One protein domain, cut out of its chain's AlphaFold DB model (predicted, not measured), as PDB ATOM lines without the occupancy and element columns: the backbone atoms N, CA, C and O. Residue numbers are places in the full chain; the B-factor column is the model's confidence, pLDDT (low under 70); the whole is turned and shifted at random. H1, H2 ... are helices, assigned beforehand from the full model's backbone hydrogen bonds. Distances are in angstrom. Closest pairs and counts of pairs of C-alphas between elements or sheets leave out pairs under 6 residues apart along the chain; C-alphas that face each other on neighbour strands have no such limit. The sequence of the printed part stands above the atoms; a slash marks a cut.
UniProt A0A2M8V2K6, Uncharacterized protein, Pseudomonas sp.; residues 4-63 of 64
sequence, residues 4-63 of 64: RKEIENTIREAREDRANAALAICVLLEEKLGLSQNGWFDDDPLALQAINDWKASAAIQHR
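Overview. This is residues 4 to 63 of the 64 residues of an uncharacterized protein of Pseudomonas sp. (UniProt A0A2M8V2K6). Helix H2 lies in the middle, with H1 folded beside it as a helical hairpin and H3 crossing it steeply on the far side from H1. The long link of residues 34 to 44 leads back from the end of H2 to the beginning of H3, and the last stretch, residues 56 to 63, sticks out from the body. You will find 60 residues printed, with three named helices in the order H1, H2, H3 and no named strand; the class is all helix. The whole is compact, with a radius of gyration of the C-alphas of 11.8 A, and it spans 30 by 29 by 19 A.

Along the chain. Start at C-alpha 4 at (-56.997, 10.938, 29.282), where H1 begins; it covers residues 4 to 13 and measures 14.4 A from first to last C-alpha. Go on to C-alpha 18 at (-59.736, 17.386, 13.806), where H2 begins; it covers residues 18 to 33 and measures 22.0 A. Then look for Pro 45, where H3 begins; it is the longest helix, residues 45 to 61, and measures 24.6 A to C-alpha 61 at (-34.182, 22.409, 22.848).

Arrangement. Look first at Ile 11 and Ala 21, where H1 and H2 touch: these are their closest C-alphas, 5.2 A apart. The two helices form a hairpin, running opposite ways at a shallow tilt of 34.7 degrees, only just short of steep. Next find Val 27 and Ile 51, whose C-alphas are the closest of H2 and H3, at 5.3 A. H2 touches H3 with residues 23 to 30 alone, and the two run the same way at a steep tilt of 58 degrees. H1 and H3 are apart. Along the backbones of H1, H2 and H3, every O i to N i+4 pair is within hydrogen-bond range.

Size, cuts and confidence. Read from Arg 4 to Arg 63 and you meet no cut in the printed part; these first and last C-alphas are 30.8 A apart. The two C-alphas farthest apart are those of Glu 16 and Arg 63, at 34.4 A. The link from H1 to H2, residues 14 to 17, is tight, and the link from H2 to H3 is long, with 11 residues. At the end, residues 56 to 63 stand free, of which 56 to 61 belong to H3; without them the body spans 29 by 19 by 17 A. The B-factor column shows a mean pLDDT of 90.8 over the printed part, and the model's confidence is low, under 70, at residues 60 to 63.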
ATOM      1  N   ARG A   4     -55.666  10.564  29.783       93.50
ATOM      2  CA  ARG A   4     -56.997  10.938  29.282       93.50
ATOM      3  C   ARG A   4     -57.261  12.450  29.311       93.50
ATOM      4  O   ARG A   4     -57.788  12.986  28.348       93.50
ATOM      5  N   LYS A   5     -56.890  13.135  30.398       95.19
ATOM      6  CA  LYS A   5     -57.110  14.582  30.546       95.19
ATOM      7  C   LYS A   5     -56.227  15.388  29.590       95.19
ATOM      8  O   LYS A   5     -56.634  16.449  29.140       95.19
ATOM      9  N   GLU A   6     -55.032  14.892  29.288       93.62
ATOM     10  CA  GLU A   6     -54.121  15.545  28.344       93.62
ATOM     11  C   GLU A   6     -54.647  15.407  26.913       93.62
ATOM     12  O   GLU A   6     -54.746  16.411  26.222       93.62
ATOM     13  N   ILE A   7     -55.148  14.225  26.536       93.88
ATOM     14  CA  ILE A   7     -55.845  14.021  25.255       93.88
ATOM     15  C   ILE A   7     -57.055  14.962  25.124       93.88
ATOM     16  O   ILE A   7     -57.222  15.618  24.099       93.88
ATOM     17  N   GLU A   8     -57.894  15.066  26.162       94.75
ATOM     18  CA  GLU A   8     -59.043  15.986  26.161       94.75
ATOM     19  C   GLU A   8     -58.620  17.449  25.963       94.75
ATOM     20  O   GLU A   8     -59.288  18.189  25.240       94.75
ATOM     21  N   ASN A   9     -57.515  17.869  26.586       94.12
ATOM     22  CA  ASN A   9     -56.972  19.213  26.409       94.12
ATOM     23  C   ASN A   9     -56.465  19.429  24.978       94.12
ATOM     24  O   ASN A   9     -56.854  20.416  24.359       94.12
ATOM     25  N   THR A  10     -55.700  18.484  24.422       93.38
ATOM     26  CA  THR A  10     -55.193  18.555  23.042       93.38
ATOM     27  C   THR A  10     -56.328  18.710  22.026       93.38
ATOM     28  O   THR A  10     -56.245  19.536  21.120       93.38
ATOM     29  N   ILE A  11     -57.440  17.986  22.209       93.06
ATOM     30  CA  ILE A  11     -58.628  18.120  21.348       93.06
ATOM     31  C   ILE A  11     -59.228  19.529  21.443       93.06
ATOM     32  O   ILE A  11     -59.613  20.110  20.429       93.06
ATOM     33  N   ARG A  12     -59.325  20.092  22.655       93.12
ATOM     34  CA  ARG A  12     -59.881  21.440  22.869       93.12
ATOM     35  C   ARG A  12     -58.989  22.529  22.276       93.12
ATOM     36  O   ARG A  12     -59.497  23.488  21.702       93.12
ATOM     37  N   GLU A  13     -57.677  22.381  22.406       92.81
ATOM     38  CA  GLU A  13     -56.681  23.336  21.911       92.81
ATOM     39  C   GLU A  13     -56.630  23.400  20.384       92.81
ATOM     40  O   GLU A  13     -56.360  24.463  19.828       92.81
ATOM     41  N   ALA A  14     -56.983  22.306  19.705       90.69
ATOM     42  CA  ALA A  14     -57.036  22.243  18.249       90.69
ATOM     43  C   ALA A  14     -58.201  23.034  17.614       90.69
ATOM     44  O   ALA A  14     -58.275  23.102  16.392       90.69
ATOM     45  N   ARG A  15     -59.098  23.651  18.405       87.88
ATOM     46  CA  ARG A  15     -60.169  24.561  17.932       87.88
ATOM     47  C   ARG A  15     -60.947  24.028  16.719       87.88
ATOM     48  O   ARG A  15     -61.059  24.701  15.702       87.88
ATOM     49  N   GLU A  16     -61.486  22.819  16.849       87.62
ATOM     50  CA  GLU A  16     -62.262  22.108  15.813       87.62
ATOM     51  C   GLU A  16     -61.461  21.575  14.611       87.62
ATOM     52  O   GLU A  16     -62.023  20.831  13.800       87.62
ATOM     53  N   ASP A  17     -60.153  21.830  14.528       94.44
ATOM     54  CA  ASP A  17     -59.286  21.170  13.553       94.44
ATOM     55  C   ASP A  17     -58.996  19.730  13.989       94.44
ATOM     56  O   ASP A  17     -58.090  19.428  14.769       94.44
ATOM     57  N   ARG A  18     -59.813  18.812  13.473       93.12
ATOM     58  CA  ARG A  18     -59.736  17.386  13.806       93.12
ATOM     59  C   ARG A  18     -58.443  16.741  13.318       93.12
ATOM     60  O   ARG A  18     -57.951  15.834  13.985       93.12
ATOM     61  N   ALA A  19     -57.915  17.180  12.175       94.38
ATOM     62  CA  ALA A  19     -56.693  16.613  11.615       94.38
ATOM     63  C   ALA A  19     -55.495  17.005  12.483       94.38
ATOM     64  O   ALA A  19     -54.721  16.145  12.902       94.38
ATOM     65  N   ASN A  20     -55.413  18.286  12.848       93.00
ATOM     66  CA  ASN A  20     -54.378  18.772  13.750       93.00
ATOM     67  C   ASN A  20     -54.493  18.144  15.152       93.00
ATOM     68  O   ASN A  20     -53.488  17.732  15.727       93.00
ATOM     69  N   ALA A  21     -55.716  17.984  15.679       95.50
ATOM     70  CA  ALA A  21     -55.944  17.300  16.954       95.50
ATOM     71  C   ALA A  21     -55.412  15.859  16.940       95.50
ATOM     72  O   ALA A  21     -54.751  15.440  17.889       95.50
ATOM     73  N   ALA A  22     -55.689  15.104  15.872       96.19
ATOM     74  CA  ALA A  22     -55.237  13.723  15.739       96.19
ATOM     75  C   ALA A  22     -53.704  13.628  15.728       96.19
ATOM     76  O   ALA A  22     -53.139  12.856  16.502       96.19
ATOM     77  N   LEU A  23     -53.032  14.467  14.932       96.56
ATOM     78  CA  LEU A  23     -51.568  14.490  14.867       96.56
ATOM     79  C   LEU A  23     -50.937  14.891  16.205       96.56
ATOM     80  O   LEU A  23     -49.998  14.240  16.664       96.56
ATOM     81  N   ALA A  24     -51.484  15.907  16.874       95.62
ATOM     82  CA  ALA A  24     -51.004  16.330  18.186       95.62
ATOM     83  C   ALA A  24     -51.159  15.225  19.249       95.62
ATOM     84  O   ALA A  24     -50.284  15.052  20.098       95.62
ATOM     85  N   ILE A  25     -52.233  14.429  19.182       95.69
ATOM     86  CA  ILE A  25     -52.411  13.260  20.055       95.69
ATOM     87  C   ILE A  25     -51.389  12.164  19.725       95.69
ATOM     88  O   ILE A  25     -50.835  11.577  20.653       95.69
ATOM     89  N   CYS A  26     -51.106  11.888  18.447       96.56
ATOM     90  CA  CYS A  26     -50.066  10.927  18.058       96.56
ATOM     91  C   CYS A  26     -48.700  11.311  18.645       96.56
ATOM     92  O   CYS A  26     -48.029  10.467  19.237       96.56
ATOM     93  N   VAL A  27     -48.334  12.594  18.567       96.06
ATOM     94  CA  VAL A  27     -47.103  13.124  19.173       96.06
ATOM     95  C   VAL A  27     -47.116  12.984  20.702       96.06
ATOM     96  O   VAL A  27     -46.147  12.495  21.276       96.06
ATOM     97  N   LEU A  28     -48.224  13.333  21.370       95.44
ATOM     98  CA  LEU A  28     -48.376  13.182  22.826       95.44
ATOM     99  C   LEU A  28     -48.210  11.723  23.285       95.44
ATOM    100  O   LEU A  28     -47.620  11.444  24.332       95.44
ATOM    101  N   LEU A  29     -48.783  10.784  22.531       95.38
ATOM    102  CA  LEU A  29     -48.689   9.358  22.831       95.38
ATOM    103  C   LEU A  29     -47.273   8.835  22.602       95.38
ATOM    104  O   LEU A  29     -46.779   8.069  23.428       95.38
ATOM    105  N   GLU A  30     -46.611   9.280  21.535       95.62
ATOM    106  CA  GLU A  30     -45.209   8.960  21.284       95.62
ATOM    107  C   GLU A  30     -44.305   9.436  22.425       95.62
ATOM    108  O   GLU A  30     -43.528   8.642  22.950       95.62
ATOM    109  N   GLU A  31     -44.441  10.692  22.858       94.12
ATOM    110  CA  GLU A  31     -43.639  11.262  23.947       94.12
ATOM    111  C   GLU A  31     -43.738  10.432  25.236       94.12
ATOM    112  O   GLU A  31     -42.755  10.248  25.954       94.12
ATOM    113  N   LYS A  32     -44.933   9.918  25.544       92.88
ATOM    114  CA  LYS A  32     -45.193   9.223  26.811       92.88
ATOM    115  C   LYS A  32     -44.940   7.729  26.774       92.88
ATOM    116  O   LYS A  32     -44.660   7.153  27.825       92.88
ATOM    117  N   LEU A  33     -45.150   7.097  25.624       93.44
ATOM    118  CA  LEU A  33     -45.233   5.642  25.514       93.44
ATOM    119  C   LEU A  33     -44.238   5.056  24.506       93.44
ATOM    120  O   LEU A  33     -44.029   3.847  24.551       93.44
ATOM    121  N   GLY A  34     -43.631   5.868  23.630       93.25
ATOM    122  CA  GLY A  34     -42.698   5.411  22.596       93.25
ATOM    123  C   GLY A  34     -43.326   4.358  21.683       93.25
ATOM    124  O   GLY A  34     -42.940   3.194  21.718       93.25
ATOM    125  N   LEU A  35     -44.351   4.737  20.921       93.25
ATOM    126  CA  LEU A  35     -45.168   3.803  20.137       93.25
ATOM    127  C   LEU A  35     -44.679   3.636  18.692       93.25
ATOM    128  O   LEU A  35     -44.948   2.605  18.073       93.25
ATOM    129  N   SER A  36     -43.976   4.629  18.145       92.12
ATOM    130  CA  SER A  36     -43.324   4.505  16.841       92.12
ATOM    131  C   SER A  36     -42.251   3.415  16.880       92.12
ATOM    132  O   SER A  36     -41.643   3.165  17.921       92.12
ATOM    133  N   GLN A  37     -42.047   2.740  15.749       90.00
ATOM    134  CA  GLN A  37     -41.184   1.561  15.595       90.00
ATOM    135  C   GLN A  37     -41.648   0.312  16.364       90.00
ATOM    136  O   GLN A  37     -40.950  -0.702  16.370       90.00
ATOM    137  N   ASN A  38     -42.832   0.368  16.984       91.19
ATOM    138  CA  ASN A  38     -43.482  -0.752  17.662       91.19
ATOM    139  C   ASN A  38     -44.774  -1.197  16.947       91.19
ATOM    140  O   ASN A  38     -45.606  -1.877  17.549       91.19
ATOM    141  N   GLY A  39     -44.965  -0.805  15.682       88.81
ATOM    142  CA  GLY A  39     -46.110  -1.190  14.850       88.81
ATOM    143  C   GLY A  39     -47.370  -0.338  15.024       88.81
ATOM    144  O   GLY A  39     -48.408  -0.700  14.482       88.81
ATOM    145  N   TRP A  40     -47.323   0.769  15.779       92.31
ATOM    146  CA  TRP A  40     -48.504   1.619  16.011       92.31
ATOM    147  C   TRP A  40     -48.683   2.717  14.967       92.31
ATOM    148  O   TRP A  40     -49.756   2.846  14.389       92.31
ATOM    149  N   PHE A  41     -47.650   3.528  14.744       94.19
ATOM    150  CA  PHE A  41     -47.705   4.656  13.807       94.19
ATOM    151  C   PHE A  41     -46.989   4.363  12.491       94.19
ATOM    152  O   PHE A  41     -46.995   5.195  11.596       94.19
ATOM    153  N   ASP A  42     -46.385   3.184  12.367       91.94
ATOM    154  CA  ASP A  42     -45.410   2.892  11.317       91.94
ATOM    155  C   ASP A  42     -46.032   2.852   9.911       91.94
ATOM    156  O   ASP A  42     -45.355   3.144   8.928       91.94
ATOM    157  N   ASP A  43     -47.336   2.579   9.833       95.06
ATOM    158  CA  ASP A  43     -48.107   2.552   8.587       95.06
ATOM    159  C   ASP A  43     -48.849   3.874   8.298       95.06
ATOM    160  O   ASP A  43     -49.562   3.971   7.296       95.06
ATOM    161  N   ASP A  44     -48.699   4.899   9.147       95.44
ATOM    162  CA  ASP A  44     -49.296   6.228   8.959       95.44
ATOM    163  C   ASP A  44     -48.201   7.281   8.685       95.44
ATOM    164  O   ASP A  44     -47.579   7.810   9.616       95.44
ATOM    165  N   PRO A  45     -47.968   7.642   7.406       95.56
ATOM    166  CA  PRO A  45     -46.941   8.609   7.032       95.56
ATOM    167  C   PRO A  45     -47.129   9.996   7.656       95.56
ATOM    168  O   PRO A  45     -46.140  10.688   7.893       95.56
ATOM    169  N   LEU A  46     -48.369  10.421   7.922       96.25
ATOM    170  CA  LEU A  46     -48.637  11.739   8.501       96.25
ATOM    171  C   LEU A  46     -48.311  11.749   9.994       96.25
ATOM    172  O   LEU A  46     -47.691  12.699  10.477       96.25
ATOM    173  N   ALA A  47     -48.668  10.680  10.709       95.31
ATOM    174  CA  ALA A  47     -48.292  10.518  12.109       95.31
ATOM    175  C   ALA A  47     -46.765  10.431  12.267       95.31
ATOM    176  O   ALA A  47     -46.199  11.124  13.115       95.31
ATOM    177  N   LEU A  48     -46.087   9.649  11.417       96.12
ATOM    178  CA  LEU A  48     -44.623   9.556  11.419       96.12
ATOM    179  C   LEU A  48     -43.956  10.897  11.122       96.12
ATOM    180  O   LEU A  48     -43.000  11.259  11.806       96.12
ATOM    181  N   GLN A  49     -44.457  11.644  10.134       96.62
ATOM    182  CA  GLN A  49     -43.922  12.967   9.823       96.62
ATOM    183  C   GLN A  49     -44.056  13.907  11.028       96.62
ATOM    184  O   GLN A  49     -43.061  14.492  11.448       96.62
ATOM    185  N   ALA A  50     -45.240  13.981  11.644       96.31
ATOM    186  CA  ALA A  50     -45.471  14.823  12.820       96.31
ATOM    187  C   ALA A  50     -44.572  14.439  14.011       96.31
ATOM    188  O   ALA A  50     -44.021  15.307  14.690       96.31
ATOM    189  N   ILE A  51     -44.375  13.137  14.246       96.12
ATOM    190  CA  ILE A  51     -43.472  12.621  15.283       96.12
ATOM    191  C   ILE A  51     -42.017  13.004  14.993       96.12
ATOM    192  O   ILE A  51     -41.296  13.411  15.906       96.12
ATOM    193  N   ASN A  52     -41.575  12.885  13.743       95.25
ATOM    194  CA  ASN A  52     -40.211  13.227  13.349       95.25
ATOM    195  C   ASN A  52     -39.947  14.730  13.472       95.25
ATOM    196  O   ASN A  52     -38.904  15.115  14.004       95.25
ATOM    197  N   ASP A  53     -40.901  15.568  13.063       96.00
ATOM    198  CA  ASP A  53     -40.822  17.024  13.211       96.00
ATOM    199  C   ASP A  53     -40.740  17.421  14.692       96.00
ATOM    200  O   ASP A  53     -39.890  18.228  15.087       96.00
ATOM    201  N   TRP A  54     -41.556  16.788  15.545       94.94
ATOM    202  CA  TRP A  54     -41.484  16.975  16.993       94.94
ATOM    203  C   TRP A  54     -40.121  16.551  17.562       94.94
ATOM    204  O   TRP A  54     -39.480  17.358  18.239       94.94
ATOM    205  N   LYS A  55     -39.623  15.347  17.241       93.50
ATOM    206  CA  LYS A  55     -38.303  14.857  17.696       93.50
ATOM    207  C   LYS A  55     -37.173  15.794  17.265       93.50
ATOM    208  O   LYS A  55     -36.286  16.091  18.066       93.50
ATOM    209  N   ALA A  56     -37.221  16.293  16.029       92.88
ATOM    210  CA  ALA A  56     -36.254  17.261  15.518       92.88
ATOM    211  C   ALA A  56     -36.295  18.578  16.314       92.88
ATOM    212  O   ALA A  56     -35.243  19.101  16.684       92.88
ATOM    213  N   SER A  57     -37.490  19.081  16.642       89.44
ATOM    214  CA  SER A  57     -37.656  20.298  17.449       89.44
ATOM    215  C   SER A  57     -37.200  20.130  18.910       89.44
ATOM    216  O   SER A  57     -36.523  21.007  19.451       89.44
ATOM    217  N   ALA A  58     -37.480  18.981  19.535       80.81
ATOM    218  CA  ALA A  58     -37.084  18.676  20.911       80.81
ATOM    219  C   ALA A  58     -35.562  18.473  21.051       80.81
ATOM    220  O   ALA A  58     -34.952  18.909  22.029       80.81
ATOM    221  N   ALA A  59     -34.920  17.873  20.043       71.38
ATOM    222  CA  ALA A  59     -33.466  17.705  20.002       71.38
ATOM    223  C   ALA A  59     -32.707  19.045  19.961       71.38
ATOM    224  O   ALA A  59     -31.584  19.133  20.461       71.38
ATOM    225  N   ILE A  60     -33.319  20.090  19.392       62.41
ATOM    226  CA  ILE A  60     -32.765  21.450  19.379       62.41
ATOM    227  C   ILE A  60     -32.874  22.090  20.774       62.41
ATOM    228  O   ILE A  60     -31.925  22.731  21.225       62.41
ATOM    229  N   GLN A  61     -33.975  21.863  21.498       59.56
ATOM    230  CA  GLN A  61     -34.182  22.409  22.848       59.56
ATOM    231  C   GLN A  61     -33.257  21.790  23.911       59.56
ATOM    232  O   GLN A  61     -32.868  22.476  24.848       59.56
ATOM    233  N   HIS A  62     -32.842  20.530  23.750       52.47
ATOM    234  CA  HIS A  62     -31.937  19.847  24.688       52.47
ATOM    235  C   HIS A  62     -30.436  20.139  24.487       52.47
ATOM    236  O   HIS A  62     -29.612  19.651  25.261       52.47
ATOM    237  N   ARG A  63     -30.057  20.908  23.457       49.81
ATOM    238  CA  ARG A  63     -28.660  21.300  23.172       49.81
ATOM    239  C   ARG A  63     -28.311  22.733  23.606       49.81
ATOM    240  O   ARG A  63     -27.236  23.208  23.249       49.81
TER     241      ARG A  63